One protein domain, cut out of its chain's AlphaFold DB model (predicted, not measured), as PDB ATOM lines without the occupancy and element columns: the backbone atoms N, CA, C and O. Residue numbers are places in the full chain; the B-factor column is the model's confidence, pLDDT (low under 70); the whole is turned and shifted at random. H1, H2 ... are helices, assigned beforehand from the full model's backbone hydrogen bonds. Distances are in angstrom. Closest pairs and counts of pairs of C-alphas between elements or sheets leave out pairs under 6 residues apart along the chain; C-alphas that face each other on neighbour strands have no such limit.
ATOM      1  N   GLU A  20      43.064  32.620 -54.651       93.94
ATOM      2  CA  GLU A  20      42.000  32.420 -53.662       93.94
ATOM      3  C   GLU A  20      42.501  31.664 -52.424       93.94
ATOM      4  O   GLU A  20      42.350  32.142 -51.301       93.94
ATOM      5  N   GLN A  21      43.189  30.534 -52.616       94.38
ATOM      6  CA  GLN A  21      43.800  29.786 -51.512       94.38
ATOM      7  C   GLN A  21      44.840  30.625 -50.762       94.38
ATOM      8  O   GLN A  21      45.001  30.500 -49.549       94.38
ATOM      9  N   LEU A  22      45.589  31.473 -51.467       94.50
ATOM     10  CA  LEU A  22      46.541  32.379 -50.837       94.50
ATOM     11  C   LEU A  22      45.836  33.409 -49.948       94.50
ATOM     12  O   LEU A  22      46.268  33.607 -48.815       94.50
ATOM     13  N   LEU A  23      44.748  34.011 -50.431       96.31
ATOM     14  CA  LEU A  23      43.961  34.985 -49.679       96.31
ATOM     15  C   LEU A  23      43.243  34.351 -48.486       96.31
ATOM     16  O   LEU A  23      43.263  34.941 -47.410       96.31
ATOM     17  N   ASN A  24      42.684  33.149 -48.637       97.12
ATOM     18  CA  ASN A  24      42.057  32.421 -47.534       97.12
ATOM     19  C   ASN A  24      43.056  32.194 -46.396       97.12
ATOM     20  O   ASN A  24      42.810  32.616 -45.270       97.12
ATOM     21  N   ASN A  25      44.248  31.678 -46.709       95.81
ATOM     22  CA  ASN A  25      45.284  31.501 -45.694       95.81
ATOM     23  C   ASN A  25      45.722  32.832 -45.059       95.81
ATOM     24  O   ASN A  25      45.956  32.879 -43.856       95.81
ATOM     25  N   LEU A  26      45.847  33.914 -45.837       97.44
ATOM     26  CA  LEU A  26      46.188  35.230 -45.284       97.44
ATOM     27  C   LEU A  26      45.092  35.775 -44.367       97.44
ATOM     28  O   LEU A  26      45.404  36.395 -43.356       97.44
ATOM     29  N   ASN A  27      43.822  35.541 -44.691       98.12
ATOM     30  CA  ASN A  27      42.694  35.930 -43.851       98.12
ATOM     31  C   ASN A  27      42.635  35.125 -42.549       98.12
ATOM     32  O   ASN A  27      42.223  35.672 -41.522       98.12
ATOM     33  N   ASP A  28      43.038  33.855 -42.584       97.75
ATOM     34  CA  ASP A  28      43.123  32.998 -41.401       97.75
ATOM     35  C   ASP A  28      44.265  33.435 -40.483       97.75
ATOM     36  O   ASP A  28      44.060  33.620 -39.285       97.75
ATOM     37  N   VAL A  29      45.447  33.703 -41.046       96.75
ATOM     38  CA  VAL A  29      46.571  34.265 -40.282       96.75
ATOM     39  C   VAL A  29      46.229  35.667 -39.770       96.75
ATOM     40  O   VAL A  29      46.503  35.983 -38.620       96.75
ATOM     41  N   GLY A  30      45.569  36.504 -40.572       97.31
ATOM     42  CA  GLY A  30      45.105  37.820 -40.135       97.31
ATOM     43  C   GLY A  30      44.168  37.739 -38.930       97.31
ATOM     44  O   GLY A  30      44.327  38.506 -37.990       97.31
ATOM     45  N   ARG A  31      43.267  36.748 -38.901       97.50
ATOM     46  CA  ARG A  31      42.380  36.498 -37.754       97.50
ATOM     47  C   ARG A  31      43.146  36.199 -36.465       97.50
ATOM     48  O   ARG A  31      42.696  36.589 -35.397       97.50
ATOM     49  N   PHE A  32      44.287  35.515 -36.546       96.50
ATOM     50  CA  PHE A  32      45.136  35.286 -35.374       96.50
ATOM     51  C   PHE A  32      45.657  36.610 -34.791       96.50
ATOM     52  O   PHE A  32      45.653  36.791 -33.575       96.50
ATOM     53  N   TYR A  33      46.036  37.560 -35.650       96.81
ATOM     54  CA  TYR A  33      46.538  38.866 -35.224       96.81
ATOM     55  C   TYR A  33      45.442  39.836 -34.748       96.81
ATOM     56  O   TYR A  33      45.753  40.783 -34.037       96.81
ATOM     57  N   GLU A  34      44.164  39.598 -35.058       93.81
ATOM     58  CA  GLU A  34      43.042  40.442 -34.596       93.81
ATOM     59  C   GLU A  34      42.898  40.489 -33.057       93.81
ATOM     60  O   GLU A  34      42.198  41.354 -32.539       93.81
ATOM     61  N   ALA A  35      43.557  39.589 -32.316       95.69
ATOM     62  CA  ALA A  35      43.600  39.617 -30.852       95.69
ATOM     63  C   ALA A  35      44.537  40.699 -30.269       95.69
ATOM     64  O   ALA A  35      44.487  40.961 -29.068       95.69
ATOM     65  N   TYR A  36      45.390  41.305 -31.097       96.25
ATOM     66  CA  TYR A  36      46.361  42.327 -30.702       96.25
ATOM     67  C   TYR A  36      45.853  43.738 -31.056       96.25
ATOM     68  O   TYR A  36      44.966  43.879 -31.904       96.25
ATOM     69  N   PRO A  37      46.406  44.805 -30.447       97.81
ATOM     70  CA  PRO A  37      46.159  46.179 -30.884       97.81
ATOM     71  C   PRO A  37      46.432  46.365 -32.382       97.81
ATOM     72  O   PRO A  37      47.356  45.762 -32.920       97.81
ATOM     73  N   GLU A  38      45.658  47.225 -33.053       94.88
ATOM     74  CA  GLU A  38      45.627  47.312 -34.523       94.88
ATOM     75  C   GLU A  38      47.012  47.466 -35.174       94.88
ATOM     76  O   GLU A  38      47.340  46.721 -36.098       94.88
ATOM     77  N   GLU A  39      47.845  48.385 -34.681       96.56
ATOM     78  CA  GLU A  39      49.184  48.613 -35.244       96.56
ATOM     79  C   GLU A  39      50.094  47.385 -35.069       96.56
ATOM     80  O   GLU A  39      50.761  46.963 -36.014       96.56
ATOM     81  N   GLU A  40      50.072  46.761 -33.887       97.69
ATOM     82  CA  GLU A  40      50.838  45.542 -33.602       97.69
ATOM     83  C   GLU A  40      50.355  44.375 -34.471       97.69
ATOM     84  O   GLU A  40      51.161  43.643 -35.048       97.69
ATOM     85  N   ALA A  41      49.039  44.242 -34.634       97.75
ATOM     86  CA  ALA A  41      48.414  43.225 -35.463       97.75
ATOM     87  C   ALA A  41      48.840  43.354 -36.936       97.75
ATOM     88  O   ALA A  41      49.253  42.376 -37.571       97.75
ATOM     89  N   VAL A  42      48.790  44.574 -37.482       98.12
ATOM     90  CA  VAL A  42      49.216  44.869 -38.857       98.12
ATOM     91  C   VAL A  42      50.714  44.618 -39.022       98.12
ATOM     92  O   VAL A  42      51.114  43.945 -39.977       98.12
ATOM     93  N   GLN A  43      51.549  45.106 -38.104       98.00
ATOM     94  CA  GLN A  43      52.999  44.920 -38.164       98.00
ATOM     95  C   GLN A  43      53.393  43.438 -38.062       98.00
ATOM     96  O   GLN A  43      54.271  42.976 -38.804       98.00
ATOM     97  N   GLY A  44      52.724  42.683 -37.190       97.75
ATOM     98  CA  GLY A  44      52.903  41.242 -37.035       97.75
ATOM     99  C   GLY A  44      52.576  40.492 -38.323       97.75
ATOM    100  O   GLY A  44      53.398  39.712 -38.811       97.75
ATOM    101  N   LEU A  45      51.435  40.801 -38.946       98.12
ATOM    102  CA  LEU A  45      51.040  40.190 -40.212       98.12
ATOM    103  C   LEU A  45      52.006  40.541 -41.356       98.12
ATOM    104  O   LEU A  45      52.400  39.655 -42.114       98.12
ATOM    105  N   VAL A  46      52.445  41.801 -41.473       98.19
ATOM    106  CA  VAL A  46      53.455  42.211 -42.470       98.19
ATOM    107  C   VAL A  46      54.754  41.422 -42.292       98.19
ATOM    108  O   VAL A  46      55.332  40.950 -43.275       98.19
ATOM    109  N   SER A  47      55.207  41.257 -41.050       97.69
ATOM    110  CA  SER A  47      56.423  40.503 -40.729       97.69
ATOM    111  C   SER A  47      56.273  39.028 -41.102       97.69
ATOM    112  O   SER A  47      57.112  38.501 -41.834       97.69
ATOM    113  N   HIS A  48      55.147  38.406 -40.741       96.75
ATOM    114  CA  HIS A  48      54.821  37.033 -41.130       96.75
ATOM    115  C   HIS A  48      54.832  36.849 -42.656       96.75
ATOM    116  O   HIS A  48      55.434  35.912 -43.181       96.75
ATOM    117  N   MET A  49      54.228  37.778 -43.405       96.81
ATOM    118  CA  MET A  49      54.257  37.747 -44.869       96.81
ATOM    119  C   MET A  49      55.683  37.857 -45.429       96.81
ATOM    120  O   MET A  49      55.999  37.240 -46.447       96.81
ATOM    121  N   ARG A  50      56.562  38.650 -44.811       96.38
ATOM    122  CA  ARG A  50      57.951  38.801 -45.275       96.38
ATOM    123  C   ARG A  50      58.799  37.563 -45.001       96.38
ATOM    124  O   ARG A  50      59.622  37.223 -45.851       96.38
ATOM    125  N   GLU A  51      58.590  36.920 -43.861       96.25
ATOM    126  CA  GLU A  51      59.368  35.766 -43.408       96.25
ATOM    127  C   GLU A  51      58.928  34.465 -44.091       96.25
ATOM    128  O   GLU A  51      59.765  33.709 -44.581       96.25
ATOM    129  N   PHE A  52      57.616  34.238 -44.213       94.44
ATOM    130  CA  PHE A  52      57.071  32.946 -44.641       94.44
ATOM    131  C   PHE A  52      56.542  32.917 -46.081       94.44
ATOM    132  O   PHE A  52      56.163  31.852 -46.572       94.44
ATOM    133  N   MET A  53      56.517  34.047 -46.800       93.56
ATOM    134  CA  MET A  53      56.089  34.073 -48.205       93.56
ATOM    135  C   MET A  53      57.232  34.370 -49.170       93.56
ATOM    136  O   MET A  53      57.947  35.368 -49.049       93.56
ATOM    137  N   ALA A  54      57.301  33.563 -50.230       93.56
ATOM    138  CA  ALA A  54      58.189  33.812 -51.354       93.56
ATOM    139  C   ALA A  54      57.910  35.189 -52.007       93.56
ATOM    140  O   ALA A  54      56.744  35.589 -52.137       93.56
ATOM    141  N   PRO A  55      58.940  35.903 -52.507       94.12
ATOM    142  CA  PRO A  55      58.771  37.225 -53.120       94.12
ATOM    143  C   PRO A  55      57.792  37.268 -54.305       94.12
ATOM    144  O   PRO A  55      57.167  38.298 -54.556       94.12
ATOM    145  N   SER A  56      57.648  36.175 -55.058       93.44
ATOM    146  CA  SER A  56      56.671  36.062 -56.152       93.44
ATOM    147  C   SER A  56      55.226  36.078 -55.645       93.44
ATOM    148  O   SER A  56      54.398  36.783 -56.216       93.44
ATOM    149  N   LEU A  57      54.927  35.377 -54.546       93.62
ATOM    150  CA  LEU A  57      53.594  35.365 -53.936       93.62
ATOM    151  C   LEU A  57      53.242  36.731 -53.342       93.62
ATOM    152  O   LEU A  57      52.122  37.202 -53.520       93.62
ATOM    153  N   ARG A  58      54.205  37.414 -52.707       95.44
ATOM    154  CA  ARG A  58      54.000  38.791 -52.217       95.44
ATOM    155  C   ARG A  58      53.579  39.729 -53.349       95.44
ATOM    156  O   ARG A  58      52.595  40.449 -53.210       95.44
ATOM    157  N   ARG A  59      54.263  39.651 -54.497       94.44
ATOM    158  CA  ARG A  59      53.915  40.424 -55.701       94.44
ATOM    159  C   ARG A  59      52.508  40.113 -56.214       94.44
ATOM    160  O   ARG A  59      51.791  41.045 -56.557       94.44
ATOM    161  N   GLN A  60      52.085  38.847 -56.212       94.44
ATOM    162  CA  GLN A  60      50.720  38.473 -56.611       94.44
ATOM    163  C   GLN A  60      49.656  39.108 -55.704       94.44
ATOM    164  O   GLN A  60      48.677  39.664 -56.196       94.44
ATOM    165  N   VAL A  61      49.862  39.085 -54.386       95.62
ATOM    166  CA  VAL A  61      48.910  39.664 -53.421       95.62
ATOM    167  C   VAL A  61      48.860  41.190 -53.532       95.62
ATOM    168  O   VAL A  61      47.777  41.774 -53.530       95.62
ATOM    169  N   VAL A  62      50.012  41.845 -53.698       96.62
ATOM    170  CA  VAL A  62      50.088  43.298 -53.938       96.62
ATOM    171  C   VAL A  62      49.416  43.687 -55.263       96.62
ATOM    172  O   VAL A  62      48.701  44.691 -55.330       96.62
ATOM    173  N   ALA A  63      49.591  42.883 -56.316       95.75
ATOM    174  CA  ALA A  63      48.897  43.091 -57.584       95.75
ATOM    175  C   ALA A  63      47.378  42.964 -57.408       95.75
ATOM    176  O   ALA A  63      46.641  43.822 -57.888       95.75
ATOM    177  N   HIS A  64      46.899  41.969 -56.654       95.94
ATOM    178  CA  HIS A  64      45.470  41.813 -56.357       95.94
ATOM    179  C   HIS A  64      44.882  43.006 -55.597       95.94
ATOM    180  O   HIS A  64      43.777  43.454 -55.903       95.94
ATOM    181  N   LEU A  65      45.637  43.585 -54.655       96.62
ATOM    182  CA  LEU A  65      45.219  44.807 -53.960       96.62
ATOM    183  C   LEU A  65      44.982  45.966 -54.943       96.62
ATOM    184  O   LEU A  65      44.016  46.710 -54.786       96.62
ATOM    185  N   SER A  66      45.813  46.088 -55.982       92.44
ATOM    186  CA  SER A  66      45.658  47.117 -57.025       92.44
ATOM    187  C   SER A  66      44.385  46.937 -57.870       92.44
ATOM    188  O   SER A  66      43.911  47.905 -58.452       92.44
ATOM    189  N   HIS A  67      43.797  45.736 -57.884       92.94
ATOM    190  CA  HIS A  67      42.524  45.424 -58.551       92.94
ATOM    191  C   HIS A  67      41.320  45.455 -57.585       92.94
ATOM    192  O   HIS A  67      40.268  44.889 -57.871       92.94
ATOM    193  N   GLY A  68      41.467  46.089 -56.415       91.81
ATOM    194  CA  GLY A  68      40.397  46.265 -55.424       91.81
ATOM    195  C   GLY A  68      40.452  45.300 -54.235       91.81
ATOM    196  O   GLY A  68      39.738  45.504 -53.249       91.81
ATOM    197  N   GLY A  69      41.316  44.277 -54.272       93.44
ATOM    198  CA  GLY A  69      41.558  43.392 -53.126       93.44
ATOM    199  C   GLY A  69      40.325  42.599 -52.680       93.44
ATOM    200  O   GLY A  69      40.100  42.414 -51.483       93.44
ATOM    201  N   VAL A  70      39.487  42.166 -53.628       95.44
ATOM    202  CA  VAL A  70      38.295  41.352 -53.339       95.44
ATOM    203  C   VAL A  70      38.696  40.094 -52.563       95.44
ATOM    204  O   VAL A  70      39.694  39.454 -52.881       95.44
ATOM    205  N   GLY A  71      37.941  39.753 -51.519       94.69
ATOM    206  CA  GLY A  71      38.238  38.603 -50.662       94.69
ATOM    207  C   GLY A  71      39.299  38.848 -49.585       94.69
ATOM    208  O   GLY A  71      39.520  37.964 -48.770       94.69
ATOM    209  N   MET A  72      39.928  40.027 -49.505       97.88
ATOM    210  CA  MET A  72      40.811  40.366 -48.380       97.88
ATOM    211  C   MET A  72      40.007  40.891 -47.181       97.88
ATOM    212  O   MET A  72      39.176  41.792 -47.323       97.88
ATOM    213  N   LYS A  73      40.293  40.414 -45.972       97.00
ATOM    214  CA  LYS A  73      39.826  41.073 -44.739       97.00
ATOM    215  C   LYS A  73      40.501  42.432 -44.542       97.00
ATOM    216  O   LYS A  73      41.546  42.698 -45.133       97.00
ATOM    217  N   THR A  74      39.922  43.289 -43.699       96.75
ATOM    218  CA  THR A  74      40.432  44.648 -43.438       96.75
ATOM    219  C   THR A  74      41.897  44.639 -43.002       96.75
ATOM    220  O   THR A  74      42.714  45.286 -43.655       96.75
ATOM    221  N   ILE A  75      42.256  43.825 -42.002       97.25
ATOM    222  CA  ILE A  75      43.644  43.689 -41.529       97.25
ATOM    223  C   ILE A  75      44.601  43.243 -42.647       97.25
ATOM    224  O   ILE A  75      45.692  43.792 -42.785       97.25
ATOM    225  N   VAL A  76      44.168  42.318 -43.512       98.12
ATOM    226  CA  VAL A  76      44.967  41.842 -44.652       98.12
ATOM    227  C   VAL A  76      45.166  42.955 -45.678       98.12
ATOM    228  O   VAL A  76      46.278  43.136 -46.160       98.12
ATOM    229  N   ARG A  77      44.136  43.752 -45.995       97.94
ATOM    230  CA  ARG A  77      44.286  44.894 -46.920       97.94
ATOM    231  C   ARG A  77      45.283  45.916 -46.389       97.94
ATOM    232  O   ARG A  77      46.125  46.383 -47.155       97.94
ATOM    233  N   THR A  78      45.196  46.247 -45.102       97.81
ATOM    234  CA  THR A  78      46.112  47.195 -44.457       97.81
ATOM    235  C   THR A  78      47.541  46.657 -44.464       97.81
ATOM    236  O   THR A  78      48.448  47.351 -44.924       97.81
ATOM    237  N   ALA A  79      47.742  45.393 -44.084       98.00
ATOM    238  CA  ALA A  79      49.054  44.754 -44.118       98.00
ATOM    239  C   ALA A  79      49.637  44.674 -45.538       98.00
ATOM    240  O   ALA A  79      50.804  44.986 -45.741       98.00
ATOM    241  N   VAL A  80      48.841  44.328 -46.554       97.69
ATOM    242  CA  VAL A  80      49.314  44.274 -47.951       97.69
ATOM    243  C   VAL A  80      49.668  45.666 -48.475       97.69
ATOM    244  O   VAL A  80      50.648  45.811 -49.207       97.69
ATOM    245  N   ARG A  81      48.915  46.706 -48.087       97.75
ATOM    246  CA  ARG A  81      49.255  48.097 -48.417       97.75
ATOM    247  C   ARG A  81      50.598  48.483 -47.802       97.75
ATOM    248  O   ARG A  81      51.461  48.979 -48.518       97.75
ATOM    249  N   ARG A  82      50.803  48.160 -46.525       97.44
ATOM    250  CA  ARG A  82      52.070  48.397 -45.828       97.44
ATOM    251  C   ARG A  82      53.222  47.608 -46.446       97.44
ATOM    252  O   ARG A  82      54.308  48.138 -46.624       97.44
ATOM    253  N   LEU A  83      52.981  46.357 -46.833       96.38
ATOM    254  CA  LEU A  83      53.966  45.524 -47.513       96.38
ATOM    255  C   LEU A  83      54.416  46.143 -48.843       96.38
ATOM    256  O   LEU A  83      55.608  46.129 -49.122       96.38
ATOM    257  N   LYS A  84      53.486  46.713 -49.625       95.31
ATOM    258  CA  LYS A  84      53.787  47.419 -50.882       95.31
ATOM    259  C   LYS A  84      54.706  48.626 -50.673       95.31
ATOM    260  O   LYS A  84      55.500  48.924 -51.550       95.31
ATOM    261  N   GLU A  85      54.600  49.321 -49.545       94.75
ATOM    262  CA  GLU A  85      55.467  50.469 -49.221       94.75
ATOM    263  C   GLU A  85      56.900  50.048 -48.854       94.75
ATOM    264  O   GLU A  85      57.812  50.868 -48.899       94.75
ATOM    265  N   LEU A  86      57.100  48.782 -48.474       87.69
ATOM    266  CA  LEU A  86      58.374  48.237 -47.991       87.69
ATOM    267  C   LEU A  86      59.167  47.466 -49.062       87.69
ATOM    268  O   LEU A  86      60.275  47.009 -48.770       87.69
ATOM    269  N   THR A  87      58.595  47.253 -50.248       68.38
ATOM    270  CA  THR A  87      59.174  46.467 -51.356       68.38
ATOM    271  C   THR A  87      59.284  47.287 -52.619       68.38
ATOM    272  O   THR A  87      60.330  47.163 -53.287       68.38
TER     273      THR A  87
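AT A GLANCE: This is residues 20 to 87 of the 87 residues of an uncharacterized protein of Methylomonas sp. LWB (UniProt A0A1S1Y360). H1 and H2 form a V, joined where H1 ends and H2 begins, H3 stands near its wide end, and H4 packs on one side of this group, reaching H1, H2 and H3. The printed part has 68 residues with four named helices, in the order H1, H2, H3, H4, and no named strand; the class is all helix. The whole is compact, with a radius of gyration of the C-alphas of 10.6 A, and rounded, spanning 27 by 22 by 18 A.

HOW THE PARTS SIT: Begin with the longest helix, H2, residues 38 to 52. It touches H4, residues 74 to 85, with residues 41 to 46 alone; look at Val 42 and Ala 79, whose C-alphas are the closest pair at 5.3 A. The two run the same way at a steep tilt of 61 degrees. With residues 41 to 45 alone H2 touches residues 29 to 33 of H1, residues 20 to 33; the closest C-alphas, of Tyr 33 and Ala 41, are 4.8 A apart. H1 and H2 run opposite ways at a steep tilt of 47 degrees. H4 is the hub, touching three helices. Its residues 75 to 76 alone touch residues 26 to 30 of H1, about perpendicular at 78 degrees, with the C-alphas of Gly 30 and Val 76 closest at 6.0 A. H4 also touches H3, residues 55 to 66, which takes part with residues 61 to 65 alone; the closest C-alphas are those of Val 62 and Val 80, 6.1 A apart. H3 and H4 run opposite ways at a steep tilt of 65 degrees. H3 is close to but not clearly touching H2, where the C-alphas of Met 49 and Arg 58 are closest at 7.4 A. It is likewise close to but not clearly touching H1, at the C-alphas of Leu 23 and Val 61, 7.8 A apart. The packing is mostly crossed: of the four touching pairs of helices, 0 are at a shallow tilt. In H1, H2, H3 and H4 every O i to N i+4 pair is within hydrogen-bond range.

IN THESE COORDINATES: Find C-alpha 38 at (45.627, 47.312, -34.523); from there H2 runs 21.0 A to C-alpha 52. H1 starts at C-alpha 20, (42.000, 32.420, -53.662), and runs 20.1 A to C-alpha 33. H3 measures 16.9 A from C-alpha 55 to C-alpha 66. H4 runs 17.1 A from C-alpha 74 to C-alpha 85 at (55.467, 50.469, -49.221).

THE WHOLE: The two C-alphas farthest apart are those of Pro 37 and Ser 56, at 29.2 A. The printed part has no cut. The links H1 to H2 and H2 to H3 are tight, and the link H3 to H4, 7 residues, is short. The mean pLDDT of the printed part is 95.6, and residue 87, the chain's last, is the one under 70.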